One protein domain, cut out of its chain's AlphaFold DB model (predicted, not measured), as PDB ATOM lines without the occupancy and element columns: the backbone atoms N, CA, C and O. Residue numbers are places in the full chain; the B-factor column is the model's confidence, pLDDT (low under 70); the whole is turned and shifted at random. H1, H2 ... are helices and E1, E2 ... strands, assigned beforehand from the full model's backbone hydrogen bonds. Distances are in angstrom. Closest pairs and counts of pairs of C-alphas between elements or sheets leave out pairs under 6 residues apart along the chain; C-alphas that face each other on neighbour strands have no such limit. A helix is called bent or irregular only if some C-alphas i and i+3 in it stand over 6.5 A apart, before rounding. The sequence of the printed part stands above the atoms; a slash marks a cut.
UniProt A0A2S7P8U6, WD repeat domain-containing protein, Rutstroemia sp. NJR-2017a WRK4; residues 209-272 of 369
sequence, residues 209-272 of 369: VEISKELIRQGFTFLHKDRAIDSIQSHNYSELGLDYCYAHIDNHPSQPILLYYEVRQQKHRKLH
ATOM      1  N   VAL A 209      23.112  17.900 -22.679       72.12
ATOM      2  CA  VAL A 209      21.689  18.218 -22.887       72.12
ATOM      3  C   VAL A 209      20.835  17.897 -21.653       72.12
ATOM      4  O   VAL A 209      19.891  18.624 -21.350       72.12
ATOM      5  N   GLU A 210      21.139  16.819 -20.934       74.12
ATOM      6  CA  GLU A 210      20.391  16.408 -19.737       74.12
ATOM      7  C   GLU A 210      20.724  17.313 -18.552       74.12
ATOM      8  O   GLU A 210      19.823  17.734 -17.830       74.12
ATOM      9  N   ILE A 211      21.998  17.701 -18.432       78.50
ATOM     10  CA  ILE A 211      22.465  18.688 -17.450       78.50
ATOM     11  C   ILE A 211      21.762  20.032 -17.683       78.50
ATOM     12  O   ILE A 211      21.206  20.609 -16.753       78.50
ATOM     13  N   SER A 212      21.705  20.501 -18.935       71.62
ATOM     14  CA  SER A 212      21.010  21.744 -19.292       71.62
ATOM     15  C   SER A 212      19.516  21.705 -18.936       71.62
ATOM     16  O   SER A 212      18.996  22.651 -18.344       71.62
ATOM     17  N   LYS A 213      18.823  20.594 -19.220       78.69
ATOM     18  CA  LYS A 213      17.407  20.428 -18.849       78.69
ATOM     19  C   LYS A 213      17.196  20.455 -17.339       78.69
ATOM     20  O   LYS A 213      16.216  21.039 -16.878       78.69
ATOM     21  N   GLU A 214      18.100  19.848 -16.578       81.12
ATOM     22  CA  GLU A 214      18.012  19.829 -15.122       81.12
ATOM     23  C   GLU A 214      18.270  21.217 -14.516       81.12
ATOM     24  O   GLU A 214      17.529  21.629 -13.629       81.12
ATOM     25  N   LEU A 215      19.217  21.991 -15.060       81.06
ATOM     26  CA  LEU A 215      19.457  23.384 -14.654       81.06
ATOM     27  C   LEU A 215      18.243  24.289 -14.917       81.06
ATOM     28  O   LEU A 215      17.933  25.166 -14.106       81.06
ATOM     29  N   ILE A 216      17.514  24.045 -16.011       82.75
ATOM     30  CA  ILE A 216      16.245  24.727 -16.289       82.75
ATOM     31  C   ILE A 216      15.160  24.287 -15.299       82.75
ATOM     32  O   ILE A 216      14.438  25.124 -14.760       82.75
ATOM     33  N   ARG A 217      15.062  22.983 -15.008       82.19
ATOM     34  CA  ARG A 217      14.073  22.424 -14.070       82.19
ATOM     35  C   ARG A 217      14.280  22.916 -12.637       82.19
ATOM     36  O   ARG A 217      13.304  23.166 -11.935       82.19
ATOM     37  N   GLN A 218      15.535  23.043 -12.214       81.94
ATOM     38  CA  GLN A 218      15.931  23.534 -10.891       81.94
ATOM     39  C   GLN A 218      15.849  25.067 -10.781       81.94
ATOM     40  O   GLN A 218      15.953  25.609  -9.684       81.94
ATOM     41  N   GLY A 219      15.611  25.771 -11.894       79.69
ATOM     42  CA  GLY A 219      15.425  27.222 -11.910       79.69
ATOM     43  C   GLY A 219      16.724  28.027 -11.850       79.69
ATOM     44  O   GLY A 219      16.675  29.225 -11.569       79.69
ATOM     45  N   PHE A 220      17.871  27.399 -12.133       80.62
ATOM     46  CA  PHE A 220      19.173  28.067 -12.216       80.62
ATOM     47  C   PHE A 220      19.331  28.861 -13.516       80.62
ATOM     48  O   PHE A 220      19.922  29.938 -13.523       80.62
ATOM     49  N   THR A 221      18.751  28.377 -14.611       80.88
ATOM     50  CA  THR A 221      18.711  29.076 -15.905       80.88
ATOM     51  C   THR A 221      17.290  29.072 -16.445       80.88
ATOM     52  O   THR A 221      16.590  28.076 -16.296       80.88
ATOM     53  N   PHE A 222      16.854  30.136 -17.115       81.19
ATOM     54  CA  PHE A 222      15.565  30.148 -17.813       81.19
ATOM     55  C   PHE A 222      15.760  30.479 -19.290       81.19
ATOM     56  O   PHE A 222      16.646  31.243 -19.656       81.19
ATOM     57  N   LEU A 223      14.926  29.901 -20.150       78.69
ATOM     58  CA  LEU A 223      14.922  30.219 -21.575       78.69
ATOM     59  C   LEU A 223      14.070  31.466 -21.806       78.69
ATOM     60  O   LEU A 223      12.908  31.520 -21.390       78.69
ATOM     61  N   HIS A 224      14.644  32.474 -22.454       77.69
ATOM     62  CA  HIS A 224      13.896  33.662 -22.834       77.69
ATOM     63  C   HIS A 224      12.952  33.345 -24.010       77.69
ATOM     64  O   HIS A 224      13.186  32.432 -24.800       77.69
ATOM     65  N   LYS A 225      11.828  34.070 -24.107       73.19
ATOM     66  CA  LYS A 225      10.794  33.814 -25.133       73.19
ATOM     67  C   LYS A 225      11.285  34.102 -26.551       73.19
ATOM     68  O   LYS A 225      10.812  33.492 -27.505       73.19
ATOM     69  N   ASP A 226      12.186  35.066 -26.672       67.56
ATOM     70  CA  ASP A 226      12.848  35.398 -27.927       67.56
ATOM     71  C   ASP A 226      13.996  34.419 -28.175       67.56
ATOM     72  O   ASP A 226      14.926  34.368 -27.380       67.56
ATOM     73  N   ARG A 227      13.952  33.678 -29.286       62.03
ATOM     74  CA  ARG A 227      14.964  32.671 -29.642       62.03
ATOM     75  C   ARG A 227      16.360  33.273 -29.845       62.03
ATOM     76  O   ARG A 227      17.343  32.546 -29.754       62.03
ATOM     77  N   ALA A 228      16.454  34.570 -30.145       55.50
ATOM     78  CA  ALA A 228      17.737  35.256 -30.309       55.50
ATOM     79  C   ALA A 228      18.466  35.486 -28.974       55.50
ATOM     80  O   ALA A 228      19.686  35.650 -28.941       55.50
ATOM     81  N   ILE A 229      17.717  35.508 -27.872       61.66
ATOM     82  CA  ILE A 229      18.226  35.650 -26.517       61.66
ATOM     83  C   ILE A 229      18.066  34.258 -25.915       61.66
ATOM     84  O   ILE A 229      16.974  33.867 -25.541       61.66
ATOM     85  N   ASP A 230      19.116  33.448 -25.943       69.12
ATOM     86  CA  ASP A 230      19.057  32.053 -25.491       69.12
ATOM     87  C   ASP A 230      18.845  31.962 -23.954       69.12
ATOM     88  O   ASP A 230      18.267  32.849 -23.318       69.12
ATOM     89  N   SER A 231      19.296  30.888 -23.312       76.00
ATOM     90  CA  SER A 231      19.245  30.736 -21.856       76.00
ATOM     91  C   SER A 231      19.872  31.921 -21.105       76.00
ATOM     92  O   SER A 231      21.024  32.285 -21.352       76.00
ATOM     93  N   ILE A 232      19.135  32.473 -20.141       77.44
ATOM     94  CA  ILE A 232      19.566  33.537 -19.231       77.44
ATOM     95  C   ILE A 232      19.784  32.943 -17.832       77.44
ATOM     96  O   ILE A 232      19.054  32.049 -17.393       77.44
ATOM     97  N   GLN A 233      20.794  33.452 -17.126       80.62
ATOM     98  CA  GLN A 233      21.069  33.116 -15.729       80.62
ATOM     99  C   GLN A 233      19.946  33.635 -14.814       80.62
ATOM    100  O   GLN A 233      19.507  34.778 -14.927       80.62
ATOM    101  N   SER A 234      19.459  32.780 -13.915       77.31
ATOM    102  CA  SER A 234      18.463  33.138 -12.899       77.31
ATOM    103  C   SER A 234      19.138  33.663 -11.627       77.31
ATOM    104  O   SER A 234      20.330  33.471 -11.424       77.31
ATOM    105  N   HIS A 235      18.369  34.255 -10.714       74.06
ATOM    106  CA  HIS A 235      18.862  34.731  -9.412       74.06
ATOM    107  C   HIS A 235      19.472  33.611  -8.553       74.06
ATOM    108  O   HIS A 235      20.379  33.859  -7.767       74.06
ATOM    109  N   ASN A 236      19.008  32.371  -8.736       75.94
ATOM    110  CA  ASN A 236      19.533  31.208  -8.020       75.94
ATOM    111  C   ASN A 236      20.871  30.720  -8.597       75.94
ATOM    112  O   ASN A 236      21.513  29.864  -8.000       75.94
ATOM    113  N   TYR A 237      21.301  31.227  -9.757       76.19
ATOM    114  CA  TYR A 237      22.516  30.764 -10.433       76.19
ATOM    115  C   TYR A 237      23.770  30.945  -9.563       76.19
ATOM    116  O   TYR A 237      24.638  30.072  -9.559       76.19
ATOM    117  N   SER A 238      23.811  31.996  -8.737       72.06
ATOM    118  CA  SER A 238      24.920  32.249  -7.811       72.06
ATOM    119  C   SER A 238      25.099  31.180  -6.725       72.06
ATOM    120  O   SER A 238      26.184  31.069  -6.158       72.06
ATOM    121  N   GLU A 239      24.092  30.340  -6.452       75.88
ATOM    122  CA  GLU A 239      24.229  29.204  -5.524       75.88
ATOM    123  C   GLU A 239      25.131  28.091  -6.081       75.88
ATOM    124  O   GLU A 239      25.684  27.303  -5.314       75.88
ATOM    125  N   LEU A 240      25.323  28.035  -7.407       73.88
ATOM    126  CA  LEU A 240      26.201  27.057  -8.052       73.88
ATOM    127  C   LEU A 240      27.688  27.402  -7.891       73.88
ATOM    128  O   LEU A 240      28.535  26.547  -8.142       73.88
ATOM    129  N   GLY A 241      28.021  28.642  -7.511       69.94
ATOM    130  CA  GLY A 241      29.410  29.104  -7.413       69.94
ATOM    131  C   GLY A 241      30.163  29.102  -8.751       69.94
ATOM    132  O   GLY A 241      31.389  29.151  -8.763       69.94
ATOM    133  N   LEU A 242      29.436  29.032  -9.872       73.44
ATOM    134  CA  LEU A 242      29.977  29.040 -11.237       73.44
ATOM    135  C   LEU A 242      30.073  30.456 -11.826       73.44
ATOM    136  O   LEU A 242      30.383  30.619 -13.006       73.44
ATOM    137  N   ASP A 243      29.798  31.480 -11.018       73.81
ATOM    138  CA  ASP A 243      29.894  32.868 -11.441       73.81
ATOM    139  C   ASP A 243      31.340  33.224 -11.781       73.81
ATOM    140  O   ASP A 243      32.286  32.937 -11.041       73.81
ATOM    141  N   TYR A 244      31.526  33.901 -12.911       74.25
ATOM    142  CA  TYR A 244      32.847  34.317 -13.356       74.25
ATOM    143  C   TYR A 244      33.254  35.617 -12.655       74.25
ATOM    144  O   TYR A 244      33.367  36.666 -13.282       74.25
ATOM    145  N   CYS A 245      33.467  35.546 -11.339       75.00
ATOM    146  CA  CYS A 245      33.671  36.694 -10.452       75.00
ATOM    147  C   CYS A 245      34.699  37.707 -10.985       75.00
ATOM    148  O   CYS A 245      34.438  38.902 -10.951       75.00
ATOM    149  N   TYR A 246      35.808  37.249 -11.578       76.06
ATOM    150  CA  TYR A 246      36.856  38.107 -12.157       76.06
ATOM    151  C   TYR A 246      36.417  38.990 -13.335       76.06
ATOM    152  O   TYR A 246      37.134  39.917 -13.707       76.06
ATOM    153  N   ALA A 247      35.278  38.692 -13.967       77.69
ATOM    154  CA  ALA A 247      34.724  39.543 -15.015       77.69
ATOM    155  C   ALA A 247      33.927  40.729 -14.471       77.69
ATOM    156  O   ALA A 247      33.540  41.583 -15.264       77.69
ATOM    157  N   HIS A 248      33.692  40.800 -13.162       79.62
ATOM    158  CA  HIS A 248      32.910  41.848 -12.517       79.62
ATOM    159  C   HIS A 248      33.806  42.807 -11.728       79.62
ATOM    160  O   HIS A 248      34.907  42.444 -11.300       79.62
ATOM    161  N   ILE A 249      33.332  44.039 -11.529       75.50
ATOM    162  CA  ILE A 249      34.012  45.021 -10.674       75.50
ATOM    163  C   ILE A 249      34.203  44.426  -9.267       75.50
ATOM    164  O   ILE A 249      33.335  43.726  -8.746       75.50
ATOM    165  N   ASP A 250      35.380  44.657  -8.681       80.25
ATOM    166  CA  ASP A 250      35.792  44.152  -7.362       80.25
ATOM    167  C   ASP A 250      35.720  42.625  -7.187       80.25
ATOM    168  O   ASP A 250      35.730  42.114  -6.068       80.25
ATOM    169  N   ASN A 251      35.695  41.871  -8.290       76.12
ATOM    170  CA  ASN A 251      35.507  40.422  -8.308       76.12
ATOM    171  C   ASN A 251      34.200  39.956  -7.639       76.12
ATOM    172  O   ASN A 251      34.142  38.857  -7.082       76.12
ATOM    173  N   HIS A 252      33.152  40.783  -7.668       75.88
ATOM    174  CA  HIS A 252      31.866  40.462  -7.057       75.88
ATOM    175  C   HIS A 252      30.787  40.225  -8.125       75.88
ATOM    176  O   HIS A 252      30.517  41.121  -8.914       75.88
ATOM    177  N   PRO A 253      30.105  39.063  -8.139       73.25
ATOM    178  CA  PRO A 253      29.160  38.705  -9.205       73.25
ATOM    179  C   PRO A 253      27.903  39.588  -9.240       73.25
ATOM    180  O   PRO A 253      27.236  39.688 -10.265       73.25
ATOM    181  N   SER A 254      27.593  40.265  -8.132       76.88
ATOM    182  CA  SER A 254      26.512  41.252  -8.045       76.88
ATOM    183  C   SER A 254      26.871  42.618  -8.637       76.88
ATOM    184  O   SER A 254      25.988  43.458  -8.802       76.88
ATOM    185  N   GLN A 255      28.148  42.862  -8.931       79.38
ATOM    186  CA  GLN A 255      28.624  44.107  -9.522       79.38
ATOM    187  C   GLN A 255      28.552  44.047 -11.052       79.38
ATOM    188  O   GLN A 255      28.508  42.959 -11.630       79.38
ATOM    189  N   PRO A 256      28.527  45.193 -11.750       78.31
ATOM    190  CA  PRO A 256      28.524  45.198 -13.207       78.31
ATOM    191  C   PRO A 256      29.788  44.546 -13.789       78.31
ATOM    192  O   PRO A 256      30.865  44.547 -13.186       78.31
ATOM    193  N   ILE A 257      29.629  43.972 -14.982       82.56
ATOM    194  CA  ILE A 257      30.705  43.342 -15.752       82.56
ATOM    195  C   ILE A 257      31.674  44.427 -16.241       82.56
ATOM    196  O   ILE A 257      31.257  45.508 -16.648       82.56
ATOM    197  N   LEU A 258      32.976  44.138 -16.233       81.88
ATOM    198  CA  LEU A 258      34.000  45.037 -16.758       81.88
ATOM    199  C   LEU A 258      33.800  45.255 -18.265       81.88
ATOM    200  O   LEU A 258      33.573  44.304 -19.022       81.88
ATOM    201  N   LEU A 259      33.996  46.496 -18.717       74.62
ATOM    202  CA  LEU A 259      33.769  46.927 -20.103       74.62
ATOM    203  C   LEU A 259      34.495  46.044 -21.139       74.62
ATOM    204  O   LEU A 259      33.971  45.773 -22.219       74.62
ATOM    205  N   TYR A 260      35.678  45.525 -20.791       73.38
ATOM    206  CA  TYR A 260      36.422  44.565 -21.613       73.38
ATOM    207  C   TYR A 260      35.592  43.320 -21.985       73.38
ATOM    208  O   TYR A 260      35.564  42.902 -23.148       73.38
ATOM    209  N   TYR A 261      34.905  42.724 -21.007       75.50
ATOM    210  CA  TYR A 261      34.065  41.546 -21.222       75.50
ATOM    211  C   TYR A 261      32.745  41.921 -21.901       75.50
ATOM    212  O   TYR A 261      32.276  41.160 -22.748       75.50
ATOM    213  N   GLU A 262      32.199  43.106 -21.625       75.50
ATOM    214  CA  GLU A 262      30.991  43.613 -22.284       75.50
ATOM    215  C   GLU A 262      31.192  43.799 -23.798       75.50
ATOM    216  O   GLU A 262      30.437  43.250 -24.606       75.50
ATOM    217  N   VAL A 263      32.272  44.475 -24.211       69.69
ATOM    218  CA  VAL A 263      32.628  44.658 -25.632       69.69
ATOM    219  C   VAL A 263      32.811  43.309 -26.326       69.69
ATOM    220  O   VAL A 263      32.421  43.121 -27.483       69.69
ATOM    221  N   ARG A 264      33.393  42.337 -25.623       64.88
ATOM    222  CA  ARG A 264      33.594  40.988 -26.146       64.88
ATOM    223  C   ARG A 264      32.263  40.245 -26.311       64.88
ATOM    224  O   ARG A 264      32.049  39.656 -27.368       64.88
ATOM    225  N   GLN A 265      31.343  40.333 -25.349       70.75
ATOM    226  CA  GLN A 265      29.993  39.764 -25.477       70.75
ATOM    227  C   GLN A 265      29.213  40.393 -26.645       70.75
ATOM    228  O   GLN A 265      28.580  39.679 -27.424       70.75
ATOM    229  N   GLN A 266      29.317  41.712 -26.841       65.12
ATOM    230  CA  GLN A 266      28.688  42.401 -27.973       65.12
ATOM    231  C   GLN A 266      29.275  41.975 -29.329       65.12
ATOM    232  O   GLN A 266      28.529  41.794 -30.293       65.12
ATOM    233  N   LYS A 267      30.597  41.759 -29.421       56.31
ATOM    234  CA  LYS A 267      31.235  41.214 -30.636       56.31
ATOM    235  C   LYS A 267      30.712  39.817 -30.978       56.31
ATOM    236  O   LYS A 267      30.444  39.555 -32.145       56.31
ATOM    237  N   HIS A 268      30.507  38.958 -29.979       51.94
ATOM    238  CA  HIS A 268      29.919  37.632 -30.194       51.94
ATOM    239  C   HIS A 268      28.449  37.699 -30.637       51.94
ATOM    240  O   HIS A 268      28.060  36.943 -31.525       51.94
ATOM    241  N   ARG A 269      27.650  38.649 -30.124       53.62
ATOM    242  CA  ARG A 269      26.276  38.873 -30.621       53.62
ATOM    243  C   ARG A 269      26.242  39.219 -32.109       53.62
ATOM    244  O   ARG A 269      25.389  38.701 -32.818       53.62
ATOM    245  N   LYS A 270      27.186  40.030 -32.602       51.22
ATOM    246  CA  LYS A 270      27.272  40.388 -34.033       51.22
ATOM    247  C   LYS A 270      27.559  39.192 -34.950       51.22
ATOM    248  O   LYS A 270      27.232  39.262 -36.125       51.22
ATOM    249  N   LEU A 271      28.142  38.113 -34.424       46.75
ATOM    250  CA  LEU A 271      28.433  36.888 -35.180       46.75
ATOM    251  C   LEU A 271      27.247  35.906 -35.221       46.75
ATOM    252  O   LEU A 271      27.225  35.034 -36.080       46.75
ATOM    253  N   HIS A 272      26.278  36.036 -34.309       44.44
ATOM    254  CA  HIS A 272      25.135  35.118 -34.164       44.44
ATOM    255  C   HIS A 272      23.814  35.666 -34.718       44.44
ATOM    256  O   HIS A 272      22.779  35.005 -34.624       44.44
TER     257      HIS A 272
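Overview. This is residues 209 to 272 of the 369 residues of the protein "WD repeat domain-containing protein" of Rutstroemia sp. NJR-2017a WRK4 (UniProt A0A2S7P8U6). Picture a loose, open arch: on one leg the small strand hairpin E1 and E2 has H1 beside E1 and H2 at its open end, and the other leg is H3, apart from these four elements. The long unnamed stretch of residues 241 to 258 joins the two legs across the top, and residues 263 to 268 of H3 stick out free. The printed part has 64 residues, with three named helices and two named strands in the order H1, E1, E2, H2, H3; the two-stranded sheet, E1 - E2, is antiparallel, and the class is mostly helix. The whole is only just loose, close to compact, with a radius of gyration of the C-alphas of 13.2 A and spans of 32 by 29 by 18 A.

Arrangement. Start at residues 209 to 217, which are H1, and go on over a tight link to E1, residues 221 to 223; their closest C-alphas, those of Ile 216 and Phe 222, are 5.7 A apart. A short link leads to E2, residues 231 to 233, and E1 and E2 form a hairpin, antiparallel, with 146 degrees between their directions. Look there for N 222 and O 232 at 2.9 A and N 232 and O 222 at 2.8 A, both within hydrogen-bond range. H1 and E2 are near each other, with 5 pairs of C-alphas within 10 A. A tight link runs from E2 to H2, residues 235 to 240; the closest C-alphas of E1 and H2, those of Thr 221 and Tyr 237, are 6.9 A apart. H3, residues 259 to 271, is apart from H1, E1, E2 and H2. In H1 every O i to N i+4 pair is within hydrogen-bond range, in H3 8 of 9, and in H2 0 of 2, where 2 of 3 O i to N i+3 pairs are within range.

Along the chain. Find C-alpha 209 at (21.689, 18.218, -22.887); from there H1 runs 12.4 A to C-alpha 217. E1 measures 6.9 A from C-alpha 221 to 223, and E2 6.8 A from 231 to 233. H2 begins at C-alpha 235, (18.862, 34.731, -9.412), and runs 10.7 A to C-alpha 240; it is irregular, but only just, with C-alphas 235 and 238 6.7 A apart. H3 runs 18.9 A from C-alpha 259 to C-alpha 271 at (28.433, 36.888, -35.180).

Size, cuts and confidence. The two C-alphas farthest apart, those of Glu 210 and Asp 250, are 34.1 A apart. The printed part has no cut, and the link from H2 to H3, 18 residues, is long. The mean pLDDT of the printed part of this model is 72.9; look for values under 70 at residues 226 to 230, 241, 263 to 264 and 266 to 272.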